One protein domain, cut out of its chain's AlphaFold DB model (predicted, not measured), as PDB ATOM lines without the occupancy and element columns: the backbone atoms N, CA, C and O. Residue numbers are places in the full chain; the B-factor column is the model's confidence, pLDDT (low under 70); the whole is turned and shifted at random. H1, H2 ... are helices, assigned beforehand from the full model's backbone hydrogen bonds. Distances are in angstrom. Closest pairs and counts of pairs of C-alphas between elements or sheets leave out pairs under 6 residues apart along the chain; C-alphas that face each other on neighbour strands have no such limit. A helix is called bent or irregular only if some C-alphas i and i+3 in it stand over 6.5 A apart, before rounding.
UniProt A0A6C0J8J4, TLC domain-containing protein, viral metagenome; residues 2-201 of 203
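Overview. This is residues 2 to 201 of the 203 residues of the protein "TLC domain-containing protein" of viral metagenome (UniProt A0A6C0J8J4). Six lengthwise helices make a bundle closed into a ring, H2, H4, H5, H8, H7 and the bent H6, each packed on the next and H6 back on H2. H1 lies outside this ring on H4 and one part of H2, while short H3 comes just before H4 and touches H2 and H5. The printed part has 200 residues with eight named helices, H1 to H8 in chain order, and no named strand; the class is all helix. It is compact, with a radius of gyration of the C-alphas of 17.0 A, and rounded, spanning 49 by 37 by 33 A.

Arrangement. H1, residues 2 to 17, and H2, residues 23 to 46, form a hairpin; residues 12 to 16 of H1 touch residues 23 to 30 of H2, closest at the C-alphas of Asp 16 and Ile 26, 6.5 A apart. H3, residues 52 to 59, runs opposite ways to H2 at a shallow tilt of 6 degrees and touches its residues 38 to 45, closest at the C-alphas of Tyr 55 and Phe 45, 6.3 A. H4, residues 61 to 75, touches H1 at a steep tilt of 45 degrees, with the C-alphas of Gly 64 and Ala 9 closest at 4.1 A. H5, residues 81 to 101, forms a hairpin with H4; the C-alphas of Ile 92 and Ile 63 are closest, at 5.1 A. H6, residues 104 to 131, was assigned as one helix by its hydrogen bonds but is bent: C-alphas 118 and 121 are 6.6 A apart. Its arm H6a, residues 104 to 118, touches residues 35 to 46 of H2, closest at the C-alphas of Ala 111 and Ser 42, 4.6 A. Its arm H6b, residues 121 to 131, forms a hairpin with H7, residues 144 to 171, whose residues 145 to 152 touch it; the C-alphas of Phe 122 and Leu 152 are closest, at 5.1 A. H8, residues 177 to 199, forms a hairpin with H7 at a shallow tilt of 25 degrees, closest at the C-alphas of Thr 171 and Ser 178, 5.4 A. H1 and H8 are apart. Every O i to N i+4 pair is within hydrogen-bond range in H1, H2, H3, H4, H5, H6b and H8, against 8 of 11 in H6a and 21 of 24 in H7.

Along the chain. H1 begins at C-alpha 2 (362.548, 214.720, 343.767). H7 is 37.5 A long, H2 34.0 A and H8 32.3 A; H8 ends at C-alpha 199 (351.717, 244.610, 320.055).

Size, cuts and confidence. The C-alphas of Phe 101 and Asn 141 are farthest apart, at 51.5 A. The printed part has no cut, and the link from H6 to H7, residues 132 to 143, is long. Residues 200 to 201 are under 70 in pLDDT.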
ATOM      1  N   ILE A   2     363.231 215.710 344.639       77.06
ATOM      2  CA  ILE A   2     362.548 214.720 343.767       77.06
ATOM      3  C   ILE A   2     361.058 214.547 344.104       77.06
ATOM      4  O   ILE A   2     360.218 214.633 343.213       77.06
ATOM      5  N   LEU A   3     360.719 214.363 345.387       78.88
ATOM      6  CA  LEU A   3     359.323 214.227 345.818       78.88
ATOM      7  C   LEU A   3     358.488 215.468 345.461       78.88
ATOM      8  O   LEU A   3     357.431 215.331 344.859       78.88
ATOM      9  N   ASN A   4     358.990 216.674 345.748       79.56
ATOM     10  CA  ASN A   4     358.308 217.932 345.414       79.56
ATOM     11  C   ASN A   4     358.126 218.093 343.898       79.56
ATOM     12  O   ASN A   4     357.086 218.564 343.443       79.56
ATOM     13  N   THR A   5     359.113 217.677 343.102       79.81
ATOM     14  CA  THR A   5     359.030 217.675 341.637       79.81
ATOM     15  C   THR A   5     357.942 216.729 341.132       79.81
ATOM     16  O   THR A   5     357.136 217.123 340.294       79.81
ATOM     17  N   LEU A   6     357.877 215.501 341.653       75.94
ATOM     18  CA  LEU A   6     356.848 214.533 341.265       75.94
ATOM     19  C   LEU A   6     355.453 214.996 341.694       75.94
ATOM     20  O   LEU A   6     354.532 214.986 340.884       75.94
ATOM     21  N   LEU A   7     355.313 215.453 342.941       84.19
ATOM     22  CA  LEU A   7     354.050 215.968 343.466       84.19
ATOM     23  C   LEU A   7     353.558 217.181 342.673       84.19
ATOM     24  O   LEU A   7     352.376 217.251 342.359       84.19
ATOM     25  N   SER A   8     354.445 218.107 342.301       79.44
ATOM     26  CA  SER A   8     354.063 219.274 341.495       79.44
ATOM     27  C   SER A   8     353.686 218.908 340.061       79.44
ATOM     28  O   SER A   8     352.674 219.396 339.567       79.44
ATOM     29  N   ALA A   9     354.433 218.015 339.402       78.00
ATOM     30  CA  ALA A   9     354.069 217.526 338.072       78.00
ATOM     31  C   ALA A   9     352.694 216.831 338.081       78.00
ATOM     32  O   ALA A   9     351.851 217.113 337.229       78.00
ATOM     33  N   LEU A  10     352.446 215.972 339.078       80.75
ATOM     34  CA  LEU A  10     351.156 215.309 339.273       80.75
ATOM     35  C   LEU A  10     350.042 216.308 339.584       80.75
ATOM     36  O   LEU A  10     348.955 216.177 339.035       80.75
ATOM     37  N   PHE A  11     350.310 217.310 340.421       87.94
ATOM     38  CA  PHE A  11     349.353 218.363 340.742       87.94
ATOM     39  C   PHE A  11     348.920 219.125 339.488       87.94
ATOM     40  O   PHE A  11     347.723 219.245 339.247       87.94
ATOM     41  N   PHE A  12     349.863 219.592 338.662       86.56
ATOM     42  CA  PHE A  12     349.518 220.326 337.442       86.56
ATOM     43  C   PHE A  12     348.764 219.458 336.438       86.56
ATOM     44  O   PHE A  12     347.791 219.920 335.849       86.56
ATOM     45  N   TYR A  13     349.147 218.189 336.298       78.50
ATOM     46  CA  TYR A  13     348.440 217.256 335.426       78.50
ATOM     47  C   TYR A  13     347.022 216.933 335.926       78.50
ATOM     48  O   TYR A  13     346.070 216.948 335.153       78.50
ATOM     49  N   ALA A  14     346.851 216.690 337.228       78.62
ATOM     50  CA  ALA A  14     345.538 216.463 337.827       78.62
ATOM     51  C   ALA A  14     344.648 217.711 337.737       78.62
ATOM     52  O   ALA A  14     343.455 217.597 337.458       78.62
ATOM     53  N   PHE A  15     345.227 218.900 337.930       81.12
ATOM     54  CA  PHE A  15     344.526 220.168 337.757       81.12
ATOM     55  C   PHE A  15     344.064 220.343 336.308       81.12
ATOM     56  O   PHE A  15     342.898 220.656 336.091       81.12
ATOM     57  N   ASP A  16     344.922 220.063 335.324       77.62
ATOM     58  CA  ASP A  16     344.570 220.104 333.899       77.62
ATOM     59  C   ASP A  16     343.359 219.212 333.573       77.62
ATOM     60  O   ASP A  16     342.384 219.652 332.967       77.62
ATOM     61  N   LEU A  17     343.364 217.976 334.079       80.00
ATOM     62  CA  LEU A  17     342.266 217.022 333.889       80.00
ATOM     63  C   LEU A  17     340.965 217.414 334.603       80.00
ATOM     64  O   LEU A  17     339.894 216.943 334.224       80.00
ATOM     65  N   SER A  18     341.038 218.244 335.647       77.94
ATOM     66  CA  SER A  18     339.879 218.578 336.484       77.94
ATOM     67  C   SER A  18     338.908 219.582 335.852       77.94
ATOM     68  O   SER A  18     337.792 219.746 336.345       77.94
ATOM     69  N   PHE A  19     339.284 220.226 334.742       76.06
ATOM     70  CA  PHE A  19     338.454 221.231 334.081       76.06
ATOM     71  C   PHE A  19     338.176 220.879 332.618       76.06
ATOM     72  O   PHE A  19     339.076 220.600 331.834       76.06
ATOM     73  N   CYS A  20     336.921 221.043 332.195       73.25
ATOM     74  CA  CYS A  20     336.511 220.967 330.789       73.25
ATOM     75  C   CYS A  20     336.782 222.282 330.029       73.25
ATOM     76  O   CYS A  20     335.885 222.844 329.398       73.25
ATOM     77  N   LEU A  21     338.003 222.814 330.116       76.38
ATOM     78  CA  LEU A  21     338.430 224.002 329.367       76.38
ATOM     79  C   LEU A  21     339.290 223.609 328.159       76.38
ATOM     80  O   LEU A  21     339.838 222.512 328.088       76.38
ATOM     81  N   LYS A  22     339.435 224.518 327.184       81.44
ATOM     82  CA  LYS A  22     340.418 224.328 326.106       81.44
ATOM     83  C   LYS A  22     341.813 224.275 326.728       81.44
ATOM     84  O   LYS A  22     342.137 225.151 327.528       81.44
ATOM     85  N   TYR A  23     342.662 223.344 326.282       82.88
ATOM     86  CA  TYR A  23     344.000 223.141 326.865       82.88
ATOM     87  C   TYR A  23     344.836 224.437 326.952       82.88
ATOM     88  O   TYR A  23     345.600 224.641 327.888       82.88
ATOM     89  N   LYS A  24     344.685 225.361 325.992       85.06
ATOM     90  CA  LYS A  24     345.388 226.654 326.027       85.06
ATOM     91  C   LYS A  24     344.929 227.545 327.175       85.06
ATOM     92  O   LYS A  24     345.757 228.187 327.807       85.06
ATOM     93  N   ASP A  25     343.624 227.585 327.435       87.69
ATOM     94  CA  ASP A  25     343.056 228.446 328.472       87.69
ATOM     95  C   ASP A  25     343.456 227.944 329.867       87.69
ATOM     96  O   ASP A  25     343.813 228.741 330.730       87.69
ATOM     97  N   ILE A  26     343.473 226.626 330.072       89.12
ATOM     98  CA  ILE A  26     343.929 226.028 331.332       89.12
ATOM     99  C   ILE A  26     345.443 226.120 331.518       89.12
ATOM    100  O   ILE A  26     345.889 226.430 332.622       89.12
ATOM    101  N   ASN A  27     346.234 225.986 330.447       90.38
ATOM    102  CA  ASN A  27     347.678 226.182 330.548       90.38
ATOM    103  C   ASN A  27     348.021 227.629 330.948       90.38
ATOM    104  O   ASN A  27     348.932 227.845 331.739       90.38
ATOM    105  N   PHE A  28     347.246 228.631 330.507       92.25
ATOM    106  CA  PHE A  28     347.407 230.007 331.002       92.25
ATOM    107  C   PHE A  28     347.166 230.125 332.515       92.25
ATOM    108  O   PHE A  28     347.883 230.860 333.193       92.25
ATOM    109  N   ILE A  29     346.185 229.399 333.059       92.69
ATOM    110  CA  ILE A  29     345.906 229.381 334.504       92.69
ATOM    111  C   ILE A  29     347.059 228.710 335.255       92.69
ATOM    112  O   ILE A  29     347.600 229.293 336.194       92.69
ATOM    113  N   ILE A  30     347.471 227.520 334.818       93.81
ATOM    114  CA  ILE A  30     348.554 226.753 335.444       93.81
ATOM    115  C   ILE A  30     349.875 227.532 335.404       93.81
ATOM    116  O   ILE A  30     350.552 227.663 336.424       93.81
ATOM    117  N   SER A  31     350.201 228.120 334.251       94.94
ATOM    118  CA  SER A  31     351.362 228.991 334.067       94.94
ATOM    119  C   SER A  31     351.331 230.192 335.020       94.94
ATOM    120  O   SER A  31     352.340 230.504 335.645       94.94
ATOM    121  N   ASN A  32     350.169 230.825 335.226       95.94
ATOM    122  CA  ASN A  32     350.033 231.928 336.184       95.94
ATOM    123  C   ASN A  32     350.219 231.491 337.642       95.94
ATOM    124  O   ASN A  32     350.799 232.242 338.429       95.94
ATOM    125  N   ILE A  33     349.743 230.299 338.014       94.62
ATOM    126  CA  ILE A  33     349.957 229.734 339.355       94.62
ATOM    127  C   ILE A  33     351.456 229.516 339.585       94.62
ATOM    128  O   ILE A  33     351.998 229.985 340.586       94.62
ATOM    129  N   HIS A  34     352.139 228.864 338.641       96.69
ATOM    130  CA  HIS A  34     353.588 228.645 338.705       96.69
ATOM    131  C   HIS A  34     354.369 229.966 338.780       96.69
ATOM    132  O   HIS A  34     355.206 230.130 339.675       96.69
ATOM    133  N   ALA A  35     354.050 230.930 337.915       97.19
ATOM    134  CA  ALA A  35     354.675 232.249 337.901       97.19
ATOM    135  C   ALA A  35     354.502 232.982 339.241       97.19
ATOM    136  O   ALA A  35     355.453 233.546 339.774       97.19
ATOM    137  N   SER A  36     353.304 232.922 339.830       96.75
ATOM    138  CA  SER A  36     353.014 233.572 341.115       96.75
ATOM    139  C   SER A  36     353.795 232.938 342.268       96.75
ATOM    140  O   SER A  36     354.379 233.651 343.081       96.75
ATOM    141  N   ILE A  37     353.845 231.601 342.323       96.94
ATOM    142  CA  ILE A  37     354.580 230.865 343.361       96.94
ATOM    143  C   ILE A  37     356.080 231.151 343.262       96.94
ATOM    144  O   ILE A  37     356.719 231.451 344.268       96.94
ATOM    145  N   THR A  38     356.653 231.074 342.060       97.50
ATOM    146  CA  THR A  38     358.095 231.280 341.857       97.50
ATOM    147  C   THR A  38     358.521 232.721 342.091       97.50
ATOM    148  O   THR A  38     359.547 232.949 342.739       97.50
ATOM    149  N   PHE A  39     357.717 233.692 341.647       97.88
ATOM    150  CA  PHE A  39     357.937 235.102 341.945       97.88
ATOM    151  C   PHE A  39     357.920 235.352 343.457       97.88
ATOM    152  O   PHE A  39     358.878 235.907 343.994       97.88
ATOM    153  N   LEU A  40     356.882 234.885 344.163       98.12
ATOM    154  CA  LEU A  40     356.758 235.083 345.608       98.12
ATOM    155  C   LEU A  40     357.899 234.406 346.375       98.12
ATOM    156  O   LEU A  40     358.526 235.050 347.210       98.12
ATOM    157  N   ASN A  41     358.222 233.150 346.055       98.19
ATOM    158  CA  ASN A  41     359.345 232.427 346.661       98.19
ATOM    159  C   ASN A  41     360.668 233.197 346.506       98.19
ATOM    160  O   ASN A  41     361.468 233.280 347.434       98.19
ATOM    161  N   SER A  42     360.874 233.816 345.343       98.38
ATOM    162  CA  SER A  42     362.074 234.603 345.058       98.38
ATOM    163  C   SER A  42     362.112 235.912 345.829       98.38
ATOM    164  O   SER A  42     363.159 236.261 346.364       98.38
ATOM    165  N   VAL A  43     360.984 236.618 345.936       98.44
ATOM    166  CA  VAL A  43     360.882 237.823 346.771       98.44
ATOM    167  C   VAL A  43     361.170 237.482 348.231       98.44
ATOM    168  O   VAL A  43     361.988 238.157 348.852       98.44
ATOM    169  N   LEU A  44     360.561 236.420 348.767       98.56
ATOM    170  CA  LEU A  44     360.768 235.991 350.153       98.56
ATOM    171  C   LEU A  44     362.235 235.636 350.429       98.56
ATOM    172  O   LEU A  44     362.769 236.010 351.469       98.56
ATOM    173  N   PHE A  45     362.906 234.956 349.497       98.56
ATOM    174  CA  PHE A  45     364.321 234.612 349.649       98.56
ATOM    175  C   PHE A  45     365.237 235.838 349.534       98.56
ATOM    176  O   PHE A  45     366.124 236.032 350.359       98.56
ATOM    177  N   LEU A  46     365.010 236.703 348.542       98.19
ATOM    178  CA  LEU A  46     365.826 237.905 348.323       98.19
ATOM    179  C   LEU A  46     365.654 238.966 349.419       98.19
ATOM    180  O   LEU A  46     366.520 239.826 349.559       98.19
ATOM    181  N   THR A  47     364.552 238.909 350.170       98.12
ATOM    182  CA  THR A  47     364.291 239.743 351.357       98.12
ATOM    183  C   THR A  47     364.671 239.054 352.667       98.12
ATOM    184  O   THR A  47     364.378 239.586 353.733       98.12
ATOM    185  N   GLU A  48     365.329 237.890 352.595       97.19
ATOM    186  CA  GLU A  48     365.837 237.130 353.745       97.19
ATOM    187  C   GLU A  48     364.740 236.654 354.722       97.19
ATOM    188  O   GLU A  48     365.021 236.305 355.865       97.19
ATOM    189  N   ILE A  49     363.481 236.586 354.268       98.12
ATOM    190  CA  ILE A  49     362.352 236.057 355.052       98.12
ATOM    191  C   ILE A  49     362.413 234.527 355.136       98.12
ATOM    192  O   ILE A  49     362.043 233.944 356.155       98.12
ATOM    193  N   ILE A  50     362.862 233.871 354.062       98.19
ATOM    194  CA  ILE A  50     363.095 232.422 354.025       98.19
ATOM    195  C   ILE A  50     364.569 232.123 353.783       98.19
ATOM    196  O   ILE A  50     365.264 232.871 353.093       98.19
ATOM    197  N   ASP A  51     365.034 230.995 354.316       97.75
ATOM    198  CA  ASP A  51     366.396 230.533 354.087       97.75
ATOM    199  C   ASP A  51     366.577 229.882 352.701       97.75
ATOM    200  O   ASP A  51     365.633 229.612 351.949       97.75
ATOM    201  N   MET A  52     367.838 229.623 352.360       97.56
ATOM    202  CA  MET A  52     368.222 229.028 351.081       97.56
ATOM    203  C   MET A  52     367.677 227.605 350.895       97.56
ATOM    204  O   MET A  52     367.343 227.213 349.776       97.56
ATOM    205  N   SER A  53     367.568 226.838 351.982       96.12
ATOM    206  CA  SER A  53     367.093 225.454 351.947       96.12
ATOM    207  C   SER A  53     365.617 225.412 351.564       96.12
ATOM    208  O   SER A  53     365.231 224.697 350.636       96.12
ATOM    209  N   LEU A  54     364.798 226.242 352.214       96.12
ATOM    210  CA  LEU A  54     363.381 226.379 351.917       96.12
ATOM    211  C   LEU A  54     363.162 226.914 350.497       96.12
ATOM    212  O   LEU A  54     362.345 226.358 349.757       96.12
ATOM    213  N   TYR A  55     363.943 227.914 350.072       98.06
ATOM    214  CA  TYR A  55     363.878 228.439 348.708       98.06
ATOM    215  C   TYR A  55     364.112 227.346 347.650       98.06
ATOM    216  O   TYR A  55     363.290 227.210 346.740       98.06
ATOM    217  N   ILE A  56     365.178 226.541 347.784       96.94
ATOM    218  CA  ILE A  56     365.514 225.449 346.846       96.94
ATOM    219  C   ILE A  56     364.428 224.358 346.854       96.94
ATOM    220  O   ILE A  56     364.093 223.776 345.817       96.94
ATOM    221  N   GLN A  57     363.846 224.057 348.018       95.12
ATOM    222  CA  GLN A  57     362.773 223.064 348.115       95.12
ATOM    223  C   GLN A  57     361.496 223.502 347.395       95.12
ATOM    224  O   GLN A  57     360.853 222.661 346.757       95.12
ATOM    225  N   ILE A  58     361.139 224.785 347.491       95.12
ATOM    226  CA  ILE A  58     359.975 225.357 346.808       95.12
ATOM    227  C   ILE A  58     360.265 225.530 345.314       95.12
ATOM    228  O   ILE A  58     359.413 225.196 344.491       95.12
ATOM    229  N   SER A  59     361.472 225.965 344.930       95.81
ATOM    230  CA  SER A  59     361.838 226.189 343.522       95.81
ATOM    231  C   SER A  59     361.754 224.914 342.670       95.81
ATOM    232  O   SER A  59     361.498 224.994 341.466       95.81
ATOM    233  N   ALA A  60     361.839 223.735 343.303       93.12
ATOM    234  CA  ALA A  60     361.603 222.425 342.693       93.12
ATOM    235  C   ALA A  60     360.238 222.291 341.985       93.12
ATOM    236  O   ALA A  60     360.112 221.455 341.084       93.12
ATOM    237  N   ILE A  61     359.245 223.126 342.329       95.12
ATOM    238  CA  ILE A  61     357.966 223.223 341.604       95.12
ATOM    239  C   ILE A  61     358.166 223.557 340.121       95.12
ATOM    240  O   ILE A  61     357.408 223.102 339.270       95.12
ATOM    241  N   SER A  62     359.223 224.303 339.793       96.81
ATOM    242  CA  SER A  62     359.540 224.684 338.418       96.81
ATOM    243  C   SER A  62     360.027 223.519 337.579       96.81
ATOM    244  O   SER A  62     359.806 223.510 336.373       96.81
ATOM    245  N   ILE A  63     360.658 222.521 338.205       96.94
ATOM    246  CA  ILE A  63     361.019 221.285 337.509       96.94
ATOM    247  C   ILE A  63     359.735 220.540 337.132       96.94
ATOM    248  O   ILE A  63     359.577 220.138 335.981       96.94
ATOM    249  N   GLY A  64     358.797 220.405 338.076       94.06
ATOM    250  CA  GLY A  64     357.519 219.737 337.828       94.06
ATOM    251  C   GLY A  64     356.678 220.455 336.774       94.06
ATOM    252  O   GLY A  64     356.194 219.813 335.843       94.06
ATOM    253  N   TYR A  65     356.578 221.785 336.863       95.88
ATOM    254  CA  TYR A  65     355.911 222.607 335.851       95.88
ATOM    255  C   TYR A  65     356.576 222.484 334.477       95.88
ATOM    256  O   TYR A  65     355.882 222.251 333.494       95.88
ATOM    257  N   GLY A  66     357.908 222.578 334.395       96.12
ATOM    258  CA  GLY A  66     358.626 222.467 333.126       96.12
ATOM    259  C   GLY A  66     358.404 221.115 332.441       96.12
ATOM    260  O   GLY A  66     358.172 221.070 331.236       96.12
ATOM    261  N   ILE A  67     358.403 220.013 333.203       95.12
ATOM    262  CA  ILE A  67     358.084 218.675 332.677       95.12
ATOM    263  C   ILE A  67     356.637 218.619 332.172       95.12
ATOM    264  O   ILE A  67     356.401 218.153 331.055       95.12
ATOM    265  N   TYR A  68     355.684 219.102 332.977       94.81
ATOM    266  CA  TYR A  68     354.270 219.170 332.610       94.81
ATOM    267  C   TYR A  68     354.060 219.976 331.316       94.81
ATOM    268  O   TYR A  68     353.468 219.465 330.365       94.81
ATOM    269  N   ASP A  69     354.603 221.191 331.228       94.62
ATOM    270  CA  ASP A  69     354.384 222.088 330.090       94.62
ATOM    271  C   ASP A  69     355.034 221.539 328.809       94.62
ATOM    272  O   ASP A  69     354.399 221.503 327.756       94.62
ATOM    273  N   ILE A  70     356.255 220.988 328.891       95.44
ATOM    274  CA  ILE A  70     356.892 220.287 327.761       95.44
ATOM    275  C   ILE A  70     355.998 219.149 327.251       95.44
ATOM    276  O   ILE A  70     355.819 218.999 326.037       95.44
ATOM    277  N   TYR A  71     355.458 218.331 328.157       93.75
ATOM    278  CA  TYR A  71     354.613 217.191 327.808       93.75
ATOM    279  C   TYR A  71     353.319 217.636 327.114       93.75
ATOM    280  O   TYR A  71     353.006 217.147 326.024       93.75
ATOM    281  N   ILE A  72     352.617 218.617 327.688       92.75
ATOM    282  CA  ILE A  72     351.370 219.156 327.134       92.75
ATOM    283  C   ILE A  72     351.601 219.824 325.777       92.75
ATOM    284  O   ILE A  72     350.853 219.560 324.830       92.75
ATOM    285  N   LEU A  73     352.651 220.638 325.632       93.12
ATOM    286  CA  LEU A  73     352.988 221.276 324.355       93.12
ATOM    287  C   LEU A  73     353.325 220.244 323.272       93.12
ATOM    288  O   LEU A  73     352.958 220.433 322.110       93.12
ATOM    289  N   LYS A  74     353.994 219.143 323.642       94.44
ATOM    290  CA  LYS A  74     354.331 218.054 322.717       94.44
ATOM    291  C   LYS A  74     353.084 217.332 322.215       94.44
ATOM    292  O   LYS A  74     352.937 217.172 321.009       94.44
ATOM    293  N   ILE A  75     352.193 216.909 323.114       94.06
ATOM    294  CA  ILE A  75     350.973 216.172 322.738       94.06
ATOM    295  C   ILE A  75     350.048 217.025 321.871       94.06
ATOM    296  O   ILE A  75     349.441 216.520 320.929       94.06
ATOM    297  N   ASN A  76     349.991 218.329 322.137       91.81
ATOM    298  CA  ASN A  76     349.167 219.258 321.373       91.81
ATOM    299  C   ASN A  76     349.849 219.811 320.106       91.81
ATOM    300  O   ASN A  76     349.282 220.688 319.452       91.81
ATOM    301  N   ASN A  77     351.040 219.313 319.738       92.06
ATOM    302  CA  ASN A  77     351.819 219.758 318.574       92.06
ATOM    303  C   ASN A  77     351.999 221.290 318.505       92.06
ATOM    304  O   ASN A  77     351.871 221.901 317.437       92.06
ATOM    305  N   ASP A  78     352.274 221.938 319.644       91.44
ATOM    306  CA  ASP A  78     352.402 223.394 319.687       91.44
ATOM    307  C   ASP A  78     353.644 223.875 318.916       91.44
ATOM    308  O   ASP A  78     354.751 223.344 319.038       91.44
ATOM    309  N   ARG A  79     353.478 224.938 318.120       90.38
ATOM    310  CA  ARG A  79     354.542 225.488 317.260       90.38
ATOM    311  C   ARG A  79     355.733 226.031 318.054       90.38
ATOM    312  O   ARG A  79     356.836 226.102 317.513       90.38
ATOM    313  N   ASN A  80     355.529 226.429 319.308       88.12
ATOM    314  CA  ASN A  80     356.580 226.939 320.184       88.12
ATOM    315  C   ASN A  80     357.278 225.841 320.999       88.12
ATOM    316  O   ASN A  80     358.220 226.174 321.720       88.12
ATOM    317  N   PHE A  81     356.896 224.564 320.850       92.75
ATOM    318  CA  PHE A  81     357.451 223.438 321.610       92.75
ATOM    319  C   PHE A  81     358.983 223.469 321.705       92.75
ATOM    320  O   PHE A  81     359.529 223.383 322.796       92.75
ATOM    321  N   LYS A  82     359.691 223.669 320.584       94.25
ATOM    322  CA  LYS A  82     361.167 223.685 320.571       94.25
ATOM    323  C   LYS A  82     361.763 224.796 321.444       94.25
ATOM    324  O   LYS A  82     362.732 224.555 322.155       94.25
ATOM    325  N   ASN A  83     361.185 225.997 321.403       92.81
ATOM    326  CA  ASN A  83     361.672 227.131 322.193       92.81
ATOM    327  C   ASN A  83     361.383 226.921 323.684       92.81
ATOM    328  O   ASN A  83     362.252 227.169 324.516       92.81
ATOM    329  N   MET A  84     360.183 226.429 324.006       94.19
ATOM    330  CA  MET A  84     359.786 226.135 325.386       94.19
ATOM    331  C   MET A  84     360.574 224.965 325.974       94.19
ATOM    332  O   MET A  84     360.947 225.014 327.138       94.19
ATOM    333  N   LEU A  85     360.913 223.957 325.167       96.25
ATOM    334  CA  LEU A  85     361.788 222.860 325.577       96.25
ATOM    335  C   LEU A  85     363.156 223.384 326.024       96.25
ATOM    336  O   LEU A  85     363.615 223.032 327.103       96.25
ATOM    337  N   ILE A  86     363.793 224.249 325.227       96.19
ATOM    338  CA  ILE A  86     365.092 224.843 325.586       96.19
ATOM    339  C   ILE A  86     364.964 225.681 326.864       96.19
ATOM    340  O   ILE A  86     365.770 225.529 327.780       96.19
ATOM    341  N   HIS A  87     363.936 226.528 326.945       95.94
ATOM    342  CA  HIS A  87     363.667 227.364 328.115       95.94
ATOM    343  C   HIS A  87     363.514 226.543 329.402       95.94
ATOM    344  O   HIS A  87     364.207 226.792 330.388       95.94
ATOM    345  N   HIS A  88     362.652 225.527 329.377       96.88
ATOM    346  CA  HIS A  88     362.383 224.684 330.539       96.88
ATOM    347  C   HIS A  88     363.562 223.780 330.888       96.88
ATOM    348  O   HIS A  88     363.824 223.572 332.069       96.88
ATOM    349  N   LEU A  89     364.338 223.299 329.909       97.19
ATOM    350  CA  LEU A  89     365.571 222.555 330.188       97.19
ATOM    351  C   LEU A  89     366.599 223.409 330.936       97.19
ATOM    352  O   LEU A  89     367.212 222.910 331.876       97.19
ATOM    353  N   ILE A  90     366.754 224.689 330.581       96.31
ATOM    354  CA  ILE A  90     367.621 225.617 331.325       96.31
ATOM    355  C   ILE A  90     367.170 225.709 332.786       96.31
ATOM    356  O   ILE A  90     367.991 225.567 333.690       96.31
ATOM    357  N   ILE A  91     365.868 225.888 333.019       95.38
ATOM    358  CA  ILE A  91     365.292 225.989 334.366       95.38
ATOM    359  C   ILE A  91     365.498 224.689 335.156       95.38
ATOM    360  O   ILE A  91     365.905 224.731 336.318       95.38
ATOM    361  N   ILE A  92     365.247 223.535 334.535       96.75
ATOM    362  CA  ILE A  92     365.408 222.219 335.164       96.75
ATOM    363  C   ILE A  92     366.869 221.992 335.560       96.75
ATOM    364  O   ILE A  92     367.146 221.678 336.717       96.75
ATOM    365  N   ILE A  93     367.803 222.194 334.626       96.62
ATOM    366  CA  ILE A  93     369.240 222.017 334.871       96.62
ATOM    367  C   ILE A  93     369.710 222.967 335.974       96.62
ATOM    368  O   ILE A  93     370.415 222.533 336.882       96.62
ATOM    369  N   ALA A  94     369.285 224.235 335.938       95.25
ATOM    370  CA  ALA A  94     369.636 225.210 336.961       95.25
ATOM    371  C   ALA A  94     369.156 224.765 338.351       95.25
ATOM    372  O   ALA A  94     369.961 224.721 339.272       95.25
ATOM    373  N   ASN A  95     367.892 224.360 338.514       95.69
ATOM    374  CA  ASN A  95     367.377 223.936 339.824       95.69
ATOM    375  C   ASN A  95     368.047 222.662 340.352       95.69
ATOM    376  O   ASN A  95     368.334 222.580 341.545       95.69
ATOM    377  N   ILE A  96     368.336 221.692 339.479       96.25
ATOM    378  CA  ILE A  96     369.093 220.493 339.864       96.25
ATOM    379  C   ILE A  96     370.494 220.888 340.343       96.25
ATOM    380  O   ILE A  96     370.954 220.400 341.373       96.25
ATOM    381  N   TRP A  97     371.159 221.796 339.624       95.56
ATOM    382  CA  TRP A  97     372.480 222.288 339.997       95.56
ATOM    383  C   TRP A  97     372.452 223.004 341.356       95.56
ATOM    384  O   TRP A  97     373.277 222.695 342.213       95.56
ATOM    385  N   LEU A  98     371.471 223.884 341.604       94.75
ATOM    386  CA  LEU A  98     371.325 224.579 342.893       94.75
ATOM    387  C   LEU A  98     371.199 223.595 344.057       94.75
ATOM    388  O   LEU A  98     371.842 223.774 345.085       94.75
ATOM    389  N   TYR A  99     370.409 222.536 343.875       95.19
ATOM    390  CA  TYR A  99     370.226 221.508 344.894       95.19
ATOM    391  C   TYR A  99     371.503 220.707 345.180       95.19
ATOM    392  O   TYR A  99     371.759 220.368 346.331       95.19
ATOM    393  N   ILE A 100     372.295 220.390 344.151       95.69
ATOM    394  CA  ILE A 100     373.521 219.595 344.306       95.69
ATOM    395  C   ILE A 100     374.640 220.418 344.949       95.69
ATOM    396  O   ILE A 100     375.322 219.927 345.845       95.69
ATOM    397  N   PHE A 101     374.854 221.645 344.472       95.00
ATOM    398  CA  PHE A 101     376.026 222.440 344.842       95.00
ATOM    399  C   PHE A 101     375.772 223.408 345.995       95.00
ATOM    400  O   PHE A 101     376.732 223.841 346.627       95.00
ATOM    401  N   ASN A 102     374.508 223.732 346.286       92.94
ATOM    402  CA  ASN A 102     374.114 224.577 347.412       92.94
ATOM    403  C   ASN A 102     374.890 225.915 347.463       92.94
ATOM    404  O   ASN A 102     375.274 226.399 348.526       92.94
ATOM    405  N   ASP A 103     375.162 226.493 346.290       95.12
ATOM    406  CA  ASP A 103     375.918 227.734 346.126       95.12
ATOM    407  C   ASP A 103     375.000 228.944 346.345       95.12
ATOM    408  O   ASP A 103     374.031 229.158 345.606       95.12
ATOM    409  N   PHE A 104     375.322 229.759 347.349       95.94
ATOM    410  CA  PHE A 104     374.517 230.917 347.727       95.94
ATOM    411  C   PHE A 104     374.447 231.993 346.640       95.94
ATOM    412  O   PHE A 104     373.371 232.537 346.381       95.94
ATOM    413  N   PHE A 105     375.566 232.292 345.973       96.38
ATOM    414  CA  PHE A 105     375.597 233.300 344.917       96.38
ATOM    415  C   PHE A 105     374.680 232.884 343.767       96.38
ATOM    416  O   PHE A 105     373.784 233.636 343.385       96.38
ATOM    417  N   MET A 106     374.818 231.652 343.279       96.50
ATOM    418  CA  MET A 106     373.990 231.156 342.177       96.50
ATOM    419  C   MET A 106     372.526 230.973 342.568       96.50
ATOM    420  O   MET A 106     371.644 231.189 341.736       96.50
ATOM    421  N   THR A 107     372.247 230.647 343.830       97.19
ATOM    422  CA  THR A 107     370.871 230.585 344.333       97.19
ATOM    423  C   THR A 107     370.211 231.962 344.294       97.19
ATOM    424  O   THR A 107     369.077 232.088 343.826       97.19
ATOM    425  N   ARG A 108     370.941 233.025 344.662       97.50
ATOM    426  CA  ARG A 108     370.473 234.412 344.502       97.50
ATOM    427  C   ARG A 108     370.265 234.796 343.043       97.50
ATOM    428  O   ARG A 108     369.247 235.405 342.727       97.50
ATOM    429  N   ILE A 109     371.176 234.419 342.146       97.50
ATOM    430  CA  ILE A 109     371.001 234.647 340.703       97.50
ATOM    431  C   ILE A 109     369.735 233.958 340.183       97.50
ATOM    432  O   ILE A 109     368.971 234.557 339.427       97.50
ATOM    433  N   ALA A 110     369.481 232.715 340.591       97.19
ATOM    434  CA  ALA A 110     368.272 232.002 340.203       97.19
ATOM    435  C   ALA A 110     367.004 232.700 340.716       97.19
ATOM    436  O   ALA A 110     366.062 232.871 339.946       97.19
ATOM    437  N   ALA A 111     367.002 233.175 341.964       98.06
ATOM    438  CA  ALA A 111     365.880 233.935 342.516       98.06
ATOM    439  C   ALA A 111     365.642 235.237 341.739       98.06
ATOM    440  O   ALA A 111     364.512 235.562 341.379       98.06
ATOM    441  N   PHE A 112     366.711 235.948 341.379       98.12
ATOM    442  CA  PHE A 112     366.614 237.122 340.517       98.12
ATOM    443  C   PHE A 112     366.048 236.797 339.127       98.12
ATOM    444  O   PHE A 112     365.222 237.557 338.622       98.12
ATOM    445  N   ASN A 113     366.421 235.665 338.521       97.56
ATOM    446  CA  ASN A 113     365.808 235.217 337.268       97.56
ATOM    447  C   ASN A 113     364.313 234.911 337.435       97.56
ATOM    448  O   ASN A 113     363.529 235.242 336.551       97.56
ATOM    449  N   TYR A 114     363.882 234.337 338.554       98.00
ATOM    450  CA  TYR A 114     362.462 234.069 338.797       98.00
ATOM    451  C   TYR A 114     361.624 235.324 339.053       98.00
ATOM    452  O   TYR A 114     360.417 235.294 338.817       98.00
ATOM    453  N   LEU A 115     362.225 236.465 339.416       97.81
ATOM    454  CA  LEU A 115     361.495 237.741 339.413       97.81
ATOM    455  C   LEU A 115     360.955 238.096 338.020       97.81
ATOM    456  O   LEU A 115     359.975 238.829 337.903       97.81
ATOM    457  N   THR A 116     361.550 237.551 336.955       96.38
ATOM    458  CA  THR A 116     361.075 237.759 335.583       96.38
ATOM    459  C   THR A 116     359.719 237.117 335.284       96.38
ATOM    460  O   THR A 116     359.089 237.464 334.280       96.38
ATOM    461  N   GLU A 117     359.222 236.231 336.149       96.69
ATOM    462  CA  GLU A 117     357.888 235.636 336.027       96.69
ATOM    463  C   GLU A 117     356.754 236.643 336.262       96.69
ATOM    464  O   GLU A 117     355.617 236.396 335.867       96.69
ATOM    465  N   ILE A 118     357.054 237.845 336.771       97.12
ATOM    466  CA  ILE A 118     356.065 238.925 336.916       97.12
ATOM    467  C   ILE A 118     355.421 239.353 335.587       97.12
ATOM    468  O   ILE A 118     354.302 239.862 335.574       97.12
ATOM    469  N   SER A 119     356.094 239.136 334.450       96.69
ATOM    470  CA  SER A 119     355.521 239.428 333.130       96.69
ATOM    471  C   SER A 119     354.506 238.377 332.663       96.69
ATOM    472  O   SER A 119     353.692 238.659 331.782       96.69
ATOM    473  N   THR A 120     354.558 237.164 333.217       96.25
ATOM    474  CA  THR A 120     353.787 235.998 332.758       96.25
ATOM    475  C   THR A 120     352.270 236.185 332.917       96.25
ATOM    476  O   THR A 120     351.562 235.962 331.933       96.25
ATOM    477  N   PRO A 121     351.743 236.716 334.042       96.38
ATOM    478  CA  PRO A 121     350.320 237.049 334.163       96.38
ATOM    479  C   PRO A 121     349.799 237.974 333.060       96.38
ATOM    480  O   PRO A 121     348.734 237.727 332.490       96.38
ATOM    481  N   PHE A 122     350.568 239.006 332.704       96.12
ATOM    482  CA  PHE A 122     350.196 239.950 331.648       96.12
ATOM    483  C   PHE A 122     350.299 239.328 330.249       96.12
ATOM    484  O   PHE A 122     349.477 239.616 329.375       96.12
ATOM    485  N   LEU A 123     351.273 238.441 330.024       95.44
ATOM    486  CA  LEU A 123     351.379 237.673 328.781       95.44
ATOM    487  C   LEU A 123     350.160 236.767 328.595       95.44
ATOM    488  O   LEU A 123     349.477 236.850 327.573       95.44
ATOM    489  N   ASN A 124     349.867 235.952 329.605       95.12
ATOM    490  CA  ASN A 124     348.786 234.974 329.584       95.12
ATOM    491  C   ASN A 124     347.417 235.645 329.458       95.12
ATOM    492  O   ASN A 124     346.597 235.212 328.649       95.12
ATOM    493  N   LEU A 125     347.185 236.757 330.165       94.50
ATOM    494  CA  LEU A 125     345.955 237.537 330.019       94.50
ATOM    495  C   LEU A 125     345.809 238.111 328.602       94.50
ATOM    496  O   LEU A 125     344.738 238.003 328.003       94.50
ATOM    497  N   SER A 126     346.878 238.677 328.032       94.12
ATOM    498  CA  SER A 126     346.843 239.226 326.669       94.12
ATOM    499  C   SER A 126     346.538 238.136 325.634       94.12
ATOM    500  O   SER A 126     345.677 238.325 324.773       94.12
ATOM    501  N   LEU A 127     347.192 236.974 325.741       92.88
ATOM    502  CA  LEU A 127     346.960 235.834 324.852       92.88
ATOM    503  C   LEU A 127     345.544 235.269 324.999       92.88
ATOM    504  O   LEU A 127     344.888 235.024 323.987       92.88
ATOM    505  N   TYR A 128     345.049 235.125 326.231       93.69
ATOM    506  CA  TYR A 128     343.687 234.668 326.505       93.69
ATOM    507  C   TYR A 128     342.642 235.599 325.880       93.69
ATOM    508  O   TYR A 128     341.732 235.137 325.185       93.69
ATOM    509  N   LEU A 129     342.777 236.913 326.095       93.19
ATOM    510  CA  LEU A 129     341.850 237.908 325.553       93.19
ATOM    511  C   LEU A 129     341.886 237.931 324.024       93.19
ATOM    512  O   LEU A 129     340.834 238.029 323.394       93.19
ATOM    513  N   TYR A 130     343.070 237.808 323.424       92.06
ATOM    514  CA  TYR A 130     343.215 237.737 321.974       92.06
ATOM    515  C   TYR A 130     342.569 236.471 321.397       92.06
ATOM    516  O   TYR A 130     341.718 236.558 320.516       92.06
ATOM    517  N   GLN A 131     342.916 235.298 321.933       90.75
ATOM    518  CA  GLN A 131     342.428 234.001 321.456       90.75
ATOM    519  C   GLN A 131     340.905 233.866 321.553       90.75
ATOM    520  O   GLN A 131     340.283 233.225 320.707       90.75
ATOM    521  N   ASN A 132     340.304 234.455 322.584       90.94
ATOM    522  CA  ASN A 132     338.870 234.377 322.828       90.94
ATOM    523  C   ASN A 132     338.093 235.576 322.252       90.94
ATOM    524  O   ASN A 132     336.931 235.761 322.603       90.94
ATOM    525  N   ASN A 133     338.706 236.387 321.376       91.81
ATOM    526  CA  ASN A 133     338.096 237.569 320.746       91.81
ATOM    527  C   ASN A 133     337.553 238.611 321.753       91.81
ATOM    528  O   ASN A 133     336.593 239.327 321.476       91.81
ATOM    529  N   LYS A 134     338.190 238.728 322.925       91.75
ATOM    530  CA  LYS A 134     337.837 239.649 324.024       91.75
ATOM    531  C   LYS A 134     338.728 240.901 324.073       91.75
ATOM    532  O   LYS A 134     338.868 241.530 325.117       91.75
ATOM    533  N   THR A 135     339.317 241.314 322.950       90.69
ATOM    534  CA  THR A 135     340.221 242.487 322.877       90.69
ATOM    535  C   THR A 135     339.523 243.835 323.117       90.69
ATOM    536  O   THR A 135     340.182 244.848 323.354       90.69
ATOM    537  N   LYS A 136     338.186 243.860 323.080       91.12
ATOM    538  CA  LYS A 136     337.344 245.032 323.372       91.12
ATOM    539  C   LYS A 136     336.721 244.996 324.775       91.12
ATOM    540  O   LYS A 136     335.755 245.708 325.016       91.12
ATOM    541  N   LEU A 137     337.223 244.161 325.686       90.62
ATOM    542  CA  LEU A 137     336.732 244.114 327.063       90.62
ATOM    543  C   LEU A 137     337.183 245.364 327.837       90.62
ATOM    544  O   LEU A 137     338.384 245.619 327.957       90.62
ATOM    545  N   TYR A 138     336.220 246.114 328.379       93.00
ATOM    546  CA  TYR A 138     336.462 247.283 329.226       93.00
ATOM    547  C   TYR A 138     336.069 246.995 330.675       93.00
ATOM    548  O   TYR A 138     335.018 246.414 330.933       93.00
ATOM    549  N   ILE A 139     336.901 247.441 331.614       88.38
ATOM    550  CA  ILE A 139     336.627 247.437 333.056       88.38
ATOM    551  C   ILE A 139     336.945 248.841 333.562       88.38
ATOM    552  O   ILE A 139     338.038 249.332 333.303       88.38
ATOM    553  N   ALA A 140     336.004 249.504 334.242       87.56
ATOM    554  CA  ALA A 140     336.181 250.875 334.745       87.56
ATOM    555  C   ALA A 140     336.719 251.861 333.677       87.56
ATOM    556  O   ALA A 140     337.669 252.597 333.917       87.56
ATOM    557  N   ASN A 141     336.133 251.840 332.470       88.69
ATOM    558  CA  ASN A 141     336.533 252.639 331.294       88.69
ATOM    559  C   ASN A 141     337.937 252.356 330.731       88.69
ATOM    560  O   ASN A 141     338.384 253.017 329.796       88.69
ATOM    561  N   CYS A 142     338.605 251.321 331.224       88.62
ATOM    562  CA  CYS A 142     339.923 250.912 330.779       88.62
ATOM    563  C   CYS A 142     339.846 249.653 329.909       88.62
ATOM    564  O   CYS A 142     339.242 248.655 330.302       88.62
ATOM    565  N   ASN A 143     340.479 249.670 328.732       93.44
ATOM    566  CA  ASN A 143     340.570 248.482 327.881       93.44
ATOM    567  C   ASN A 143     341.580 247.492 328.483       93.44
ATOM    568  O   ASN A 143     342.787 247.756 328.494       93.44
ATOM    569  N   LEU A 144     341.088 246.339 328.944       93.62
ATOM    570  CA  LEU A 144     341.899 245.357 329.662       93.62
ATOM    571  C   LEU A 144     343.019 244.778 328.789       93.62
ATOM    572  O   LEU A 144     344.138 244.596 329.259       93.62
ATOM    573  N   PHE A 145     342.748 244.537 327.505       93.50
ATOM    574  CA  PHE A 145     343.747 244.017 326.571       93.50
ATOM    575  C   PHE A 145     344.872 245.027 326.322       93.50
ATOM    576  O   PHE A 145     346.043 244.648 326.291       93.50
ATOM    577  N   LYS A 146     344.544 246.319 326.198       92.38
ATOM    578  CA  LYS A 146     345.558 247.375 326.045       92.38
ATOM    579  C   LYS A 146     346.427 247.503 327.294       92.38
ATOM    580  O   LYS A 146     347.648 247.493 327.173       92.38
ATOM    581  N   ILE A 147     345.817 247.558 328.480       93.44
ATOM    582  CA  ILE A 147     346.562 247.637 329.748       93.44
ATOM    583  C   ILE A 147     347.466 246.421 329.922       93.44
ATOM    584  O   ILE A 147     348.644 246.576 330.231       93.44
ATOM    585  N   SER A 148     346.939 245.222 329.676       94.19
ATOM    586  CA  SER A 148     347.700 243.981 329.791       94.19
ATOM    587  C   SER A 148     348.919 243.975 328.861       94.19
ATOM    588  O   SER A 148     350.012 243.622 329.293       94.19
ATOM    589  N   ASN A 149     348.780 244.446 327.617       94.56
ATOM    590  CA  ASN A 149     349.917 244.567 326.699       94.56
ATOM    591  C   ASN A 149     350.941 245.618 327.150       94.56
ATOM    592  O   ASN A 149     352.140 245.370 327.049       94.56
ATOM    593  N   ILE A 150     350.502 246.774 327.657       94.62
ATOM    594  CA  ILE A 150     351.416 247.808 328.171       94.62
ATOM    595  C   ILE A 150     352.211 247.260 329.361       94.62
ATOM    596  O   ILE A 150     353.438 247.350 329.374       94.62
ATOM    597  N   MET A 151     351.529 246.632 330.324       95.94
ATOM    598  CA  MET A 151     352.175 246.020 331.486       95.94
ATOM    599  C   MET A 151     353.118 244.887 331.085       95.94
ATOM    600  O   MET A 151     354.226 244.805 331.613       95.94
ATOM    601  N   LEU A 152     352.733 244.060 330.106       96.31
ATOM    602  CA  LEU A 152     353.606 243.043 329.527       96.31
ATOM    603  C   LEU A 152     354.888 243.669 328.972       96.31
ATOM    604  O   LEU A 152     355.972 243.237 329.338       96.31
ATOM    605  N   ILE A 153     354.787 244.691 328.117       97.06
ATOM    606  CA  ILE A 153     355.962 245.322 327.498       97.06
ATOM    607  C   ILE A 153     356.882 245.916 328.570       97.06
ATOM    608  O   ILE A 153     358.088 245.674 328.532       97.06
ATOM    609  N   LEU A 154     356.320 246.648 329.538       96.56
ATOM    610  CA  LEU A 154     357.086 247.283 330.612       96.56
ATOM    611  C   LEU A 154     357.809 246.252 331.482       96.56
ATOM    612  O   LEU A 154     359.025 246.328 331.658       96.56
ATOM    613  N   THR A 155     357.074 245.267 332.000       96.94
ATOM    614  CA  THR A 155     357.643 244.242 332.886       96.94
ATOM    615  C   THR A 155     358.652 243.361 332.156       96.94
ATOM    616  O   THR A 155     359.732 243.108 332.686       96.94
ATOM    617  N   PHE A 156     358.364 242.953 330.919       97.19
ATOM    618  CA  PHE A 156     359.278 242.144 330.115       97.19
ATOM    619  C   PHE A 156     360.566 242.916 329.804       97.19
ATOM    620  O   PHE A 156     361.660 242.380 329.970       97.19
ATOM    621  N   PHE A 157     360.472 244.189 329.412       97.94
ATOM    622  CA  PHE A 157     361.652 245.003 329.130       97.94
ATOM    623  C   PHE A 157     362.538 245.187 330.370       97.94
ATOM    624  O   PHE A 157     363.736 244.900 330.322       97.94
ATOM    625  N   ILE A 158     361.957 245.606 331.497       97.62
ATOM    626  CA  ILE A 158     362.715 245.876 332.726       97.62
ATOM    627  C   ILE A 158     363.352 244.589 333.265       97.62
ATOM    628  O   ILE A 158     364.570 244.532 333.438       97.62
ATOM    629  N   PHE A 159     362.555 243.543 333.496       97.06
ATOM    630  CA  PHE A 159     363.028 242.342 334.183       97.06
ATOM    631  C   PHE A 159     363.788 241.382 333.260       97.06
ATOM    632  O   PHE A 159     364.823 240.846 333.647       97.06
ATOM    633  N   ARG A 160     363.314 241.147 332.032       96.81
ATOM    634  CA  ARG A 160     363.909 240.117 331.158       96.81
ATOM    635  C   ARG A 160     365.019 240.652 330.263       96.81
ATOM    636  O   ARG A 160     365.941 239.899 329.956       96.81
ATOM    637  N   ILE A 161     364.958 241.922 329.854       98.00
ATOM    638  CA  ILE A 161     365.949 242.507 328.936       98.00
ATOM    639  C   ILE A 161     367.042 243.244 329.698       98.00
ATOM    640  O   ILE A 161     368.197 242.818 329.652       98.00
ATOM    641  N   VAL A 162     366.687 244.322 330.403       97.94
ATOM    642  CA  VAL A 162     367.663 245.176 331.097       97.94
ATOM    643  C   VAL A 162     368.287 244.418 332.260       97.94
ATOM    644  O   VAL A 162     369.507 244.253 332.322       97.94
ATOM    645  N   PHE A 163     367.453 243.899 333.158       97.31
ATOM    646  CA  PHE A 163     367.939 243.164 334.315       97.31
ATOM    647  C   PHE A 163     368.547 241.809 333.923       97.31
ATOM    648  O   PHE A 163     369.598 241.442 334.439       97.31
ATOM    649  N   GLY A 164     367.991 241.118 332.923       96.94
ATOM    650  CA  GLY A 164     368.597 239.901 332.371       96.94
ATOM    651  C   GLY A 164     370.027 240.108 331.846       96.94
ATOM    652  O   GLY A 164     370.896 239.277 332.111       96.94
ATOM    653  N   LEU A 165     370.308 241.236 331.180       97.56
ATOM    654  CA  LEU A 165     371.663 241.584 330.733       97.56
ATOM    655  C   LEU A 165     372.601 241.846 331.919       97.56
ATOM    656  O   LEU A 165     373.758 241.424 331.906       97.56
ATOM    657  N   TYR A 166     372.102 242.514 332.961       97.50
ATOM    658  CA  TYR A 166     372.854 242.690 334.202       97.50
ATOM    659  C   TYR A 166     373.212 241.338 334.844       97.50
ATOM    660  O   TYR A 166     374.368 241.136 335.214       97.50
ATOM    661  N   LEU A 167     372.272 240.386 334.891       97.44
ATOM    662  CA  LEU A 167     372.523 239.030 335.391       97.44
ATOM    663  C   LEU A 167     373.570 238.282 334.555       97.44
ATOM    664  O   LEU A 167     374.451 237.636 335.120       97.44
ATOM    665  N   VAL A 168     373.535 238.407 333.222       97.50
ATOM    666  CA  VAL A 168     374.598 237.880 332.345       97.50
ATOM    667  C   VAL A 168     375.953 238.474 332.726       97.50
ATOM    668  O   VAL A 168     376.910 237.731 332.910       97.50
ATOM    669  N   LYS A 169     376.040 239.799 332.895       97.00
ATOM    670  CA  LYS A 169     377.295 240.478 333.241       97.00
ATOM    671  C   LYS A 169     377.901 239.952 334.544       97.00
ATOM    672  O   LYS A 169     379.097 239.689 334.576       97.00
ATOM    673  N   ILE A 170     377.105 239.822 335.606       96.69
ATOM    674  CA  ILE A 170     377.619 239.425 336.930       96.69
ATOM    675  C   ILE A 170     377.897 237.925 337.049       96.69
ATOM    676  O   ILE A 170     378.677 237.518 337.902       96.69
ATOM    677  N   THR A 171     377.265 237.103 336.210       96.00
ATOM    678  CA  THR A 171     377.520 235.658 336.169       96.00
ATOM    679  C   THR A 171     378.610 235.279 335.185       96.00
ATOM    680  O   THR A 171     379.073 234.144 335.231       96.00
ATOM    681  N   LEU A 172     379.018 236.171 334.279       94.50
ATOM    682  CA  LEU A 172     379.993 235.860 333.241       94.50
ATOM    683  C   LEU A 172     381.277 235.296 333.871       94.50
ATOM    684  O   LEU A 172     381.850 235.905 334.768       94.50
ATOM    685  N   PHE A 173     381.708 234.123 333.402       91.19
ATOM    686  CA  PHE A 173     382.878 233.388 333.908       91.19
ATOM    687  C   PHE A 173     382.786 232.835 335.341       91.19
ATOM    688  O   PHE A 173     383.777 232.296 335.824       91.19
ATOM    689  N   TYR A 174     381.628 232.901 336.007       92.25
ATOM    690  CA  TYR A 174     381.470 232.306 337.337       92.25
ATOM    691  C   TYR A 174     381.502 230.770 337.288       92.25
ATOM    692  O   TYR A 174     382.287 230.142 337.993       92.25
ATOM    693  N   ASN A 175     380.668 230.145 336.445       91.88
ATOM    694  CA  ASN A 175     380.663 228.695 336.236       91.88
ATOM    695  C   ASN A 175     379.953 228.311 334.920       91.88
ATOM    696  O   ASN A 175     379.616 229.154 334.092       91.88
ATOM    697  N   ASN A 176     379.686 227.021 334.711       87.62
ATOM    698  CA  ASN A 176     379.031 226.548 333.487       87.62
ATOM    699  C   ASN A 176     377.584 227.060 333.311       87.62
ATOM    700  O   ASN A 176     377.096 227.118 332.181       87.62
ATOM    701  N   LEU A 177     376.890 227.466 334.384       91.44
ATOM    702  CA  LEU A 177     375.540 228.033 334.286       91.44
ATOM    703  C   LEU A 177     375.537 229.422 333.635       91.44
ATOM    704  O   LEU A 177     374.503 229.840 333.117       91.44
ATOM    705  N   SER A 178     376.682 230.110 333.573       92.06
ATOM    706  CA  SER A 178     376.824 231.386 332.864       92.06
ATOM    707  C   SER A 178     376.436 231.264 331.388       92.06
ATOM    708  O   SER A 178     375.798 232.160 330.836       92.06
ATOM    709  N   PHE A 179     376.735 230.127 330.746       93.62
ATOM    710  CA  PHE A 179     376.305 229.867 329.368       93.62
ATOM    711  C   PHE A 179     374.785 229.734 329.259       93.62
ATOM    712  O   PHE A 179     374.183 230.287 328.337       93.62
ATOM    713  N   LEU A 180     374.147 229.056 330.218       95.12
ATOM    714  CA  LEU A 180     372.688 228.943 330.256       95.12
ATOM    715  C   LEU A 180     372.027 230.309 330.475       95.12
ATOM    716  O   LEU A 180     371.007 230.592 329.849       95.12
ATOM    717  N   GLN A 181     372.637 231.178 331.286       96.19
ATOM    718  CA  GLN A 181     372.166 232.548 331.500       96.19
ATOM    719  C   GLN A 181     372.196 233.373 330.206       96.19
ATOM    720  O   GLN A 181     371.230 234.075 329.901       96.19
ATOM    721  N   ILE A 182     373.270 233.264 329.412       96.75
ATOM    722  CA  ILE A 182     373.376 233.935 328.107       96.75
ATOM    723  C   ILE A 182     372.282 233.436 327.158       96.75
ATOM    724  O   ILE A 182     371.590 234.244 326.541       96.75
ATOM    725  N   ILE A 183     372.094 232.115 327.060       96.38
ATOM    726  CA  ILE A 183     371.069 231.521 326.189       96.38
ATOM    727  C   ILE A 183     369.670 231.977 326.618       96.38
ATOM    728  O   ILE A 183     368.867 232.372 325.771       96.38
ATOM    729  N   LEU A 184     369.383 231.973 327.924       96.31
ATOM    730  CA  LEU A 184     368.108 232.435 328.471       96.31
ATOM    731  C   LEU A 184     367.852 233.910 328.134       96.31
ATOM    732  O   LEU A 184     366.752 234.269 327.709       96.31
ATOM    733  N   TRP A 185     368.868 234.762 328.272       97.50
ATOM    734  CA  TRP A 185     368.757 236.174 327.918       97.50
ATOM    735  C   TRP A 185     368.518 236.380 326.415       97.50
ATOM    736  O   TRP A 185     367.604 237.114 326.041       97.50
ATOM    737  N   LEU A 186     369.249 235.680 325.543       97.31
ATOM    738  CA  LEU A 186     369.035 235.741 324.091       97.31
ATOM    739  C   LEU A 186     367.625 235.282 323.694       97.31
ATOM    740  O   LEU A 186     366.988 235.898 322.833       97.31
ATOM    741  N   LEU A 187     367.105 234.236 324.343       96.38
ATOM    742  CA  LEU A 187     365.740 233.766 324.127       96.38
ATOM    743  C   LEU A 187     364.708 234.831 324.530       96.38
ATOM    744  O   LEU A 187     363.757 235.083 323.786       96.38
ATOM    745  N   ASN A 188     364.934 235.514 325.654       96.88
ATOM    746  CA  ASN A 188     364.104 236.635 326.086       96.88
ATOM    747  C   ASN A 188     364.162 237.813 325.099       96.88
ATOM    748  O   ASN A 188     363.116 238.363 324.764       96.88
ATOM    749  N   VAL A 189     365.336 238.167 324.566       97.69
ATOM    750  CA  VAL A 189     365.468 239.204 323.520       97.69
ATOM    751  C   VAL A 189     364.655 238.833 322.276       97.69
ATOM    752  O   VAL A 189     363.894 239.652 321.755       97.69
ATOM    753  N   TYR A 190     364.746 237.578 321.827       95.94
ATOM    754  CA  TYR A 190     363.965 237.075 320.697       95.94
ATOM    755  C   TYR A 190     362.450 237.151 320.940       95.94
ATOM    756  O   TYR A 190     361.688 237.573 320.061       95.94
ATOM    757  N   TRP A 191     361.988 236.756 322.127       95.38
ATOM    758  CA  TRP A 191     360.575 236.851 322.488       95.38
ATOM    759  C   TRP A 191     360.101 238.293 322.613       95.38
ATOM    760  O   TRP A 191     359.018 238.608 322.124       95.38
ATOM    761  N   PHE A 192     360.918 239.185 323.167       96.31
ATOM    762  CA  PHE A 192     360.580 240.599 323.261       96.31
ATOM    763  C   PHE A 192     360.404 241.239 321.881       96.31
ATOM    764  O   PHE A 192     359.421 241.941 321.649       96.31
ATOM    765  N   TYR A 193     361.273 240.908 320.921       95.25
ATOM    766  CA  TYR A 193     361.095 241.325 319.528       95.25
ATOM    767  C   TYR A 193     359.745 240.863 318.949       95.25
ATOM    768  O   TYR A 193     359.035 241.645 318.310       95.25
ATOM    769  N   LYS A 194     359.346 239.607 319.200       92.50
ATOM    770  CA  LYS A 194     358.032 239.092 318.777       92.50
ATOM    771  C   LYS A 194     356.870 239.820 319.448       92.50
ATOM    772  O   LYS A 194     355.880 240.093 318.769       92.50
ATOM    773  N   ILE A 195     356.984 240.107 320.746       92.56
ATOM    774  CA  ILE A 195     355.977 240.862 321.498       92.56
ATOM    775  C   ILE A 195     355.806 242.226 320.838       92.56
ATOM    776  O   ILE A 195     354.718 242.496 320.348       92.56
ATOM    777  N   LEU A 196     356.874 243.013 320.679       93.00
ATOM    778  CA  LEU A 196     356.802 244.336 320.046       93.00
ATOM    779  C   LEU A 196     356.170 244.286 318.650       93.00
ATOM    780  O   LEU A 196     355.239 245.037 318.364       93.00
ATOM    781  N   LYS A 197     356.608 243.353 317.797       90.06
ATOM    782  CA  LYS A 197     356.066 243.198 316.439       90.06
ATOM    783  C   LYS A 197     354.562 242.911 316.422       90.06
ATOM    784  O   LYS A 197     353.874 243.321 315.488       90.06
ATOM    785  N   ASN A 198     354.055 242.179 317.412       82.31
ATOM    786  CA  ASN A 198     352.638 241.853 317.510       82.31
ATOM    787  C   ASN A 198     351.852 242.968 318.203       82.31
ATOM    788  O   ASN A 198     350.808 243.350 317.697       82.31
ATOM    789  N   SER A 199     352.359 243.530 319.299       76.94
ATOM    790  CA  SER A 199     351.717 244.610 320.055       76.94
ATOM    791  C   SER A 199     351.510 245.866 319.213       76.94
ATOM    792  O   SER A 199     350.440 246.457 319.286       76.94
ATOM    793  N   ILE A 200     352.469 246.223 318.350       61.62
ATOM    794  CA  ILE A 200     352.346 247.364 317.422       61.62
ATOM    795  C   ILE A 200     351.154 247.202 316.465       61.62
ATOM    796  O   ILE A 200     350.583 248.192 316.034       61.62
ATOM    797  N   LYS A 201     350.725 245.973 316.149       59.44
ATOM    798  CA  LYS A 201     349.541 245.751 315.298       59.44
ATOM    799  C   LYS A 201     348.217 246.021 316.012       59.44
ATOM    800  O   LYS A 201     347.177 246.029 315.361       59.44
TER     801      LYS A 201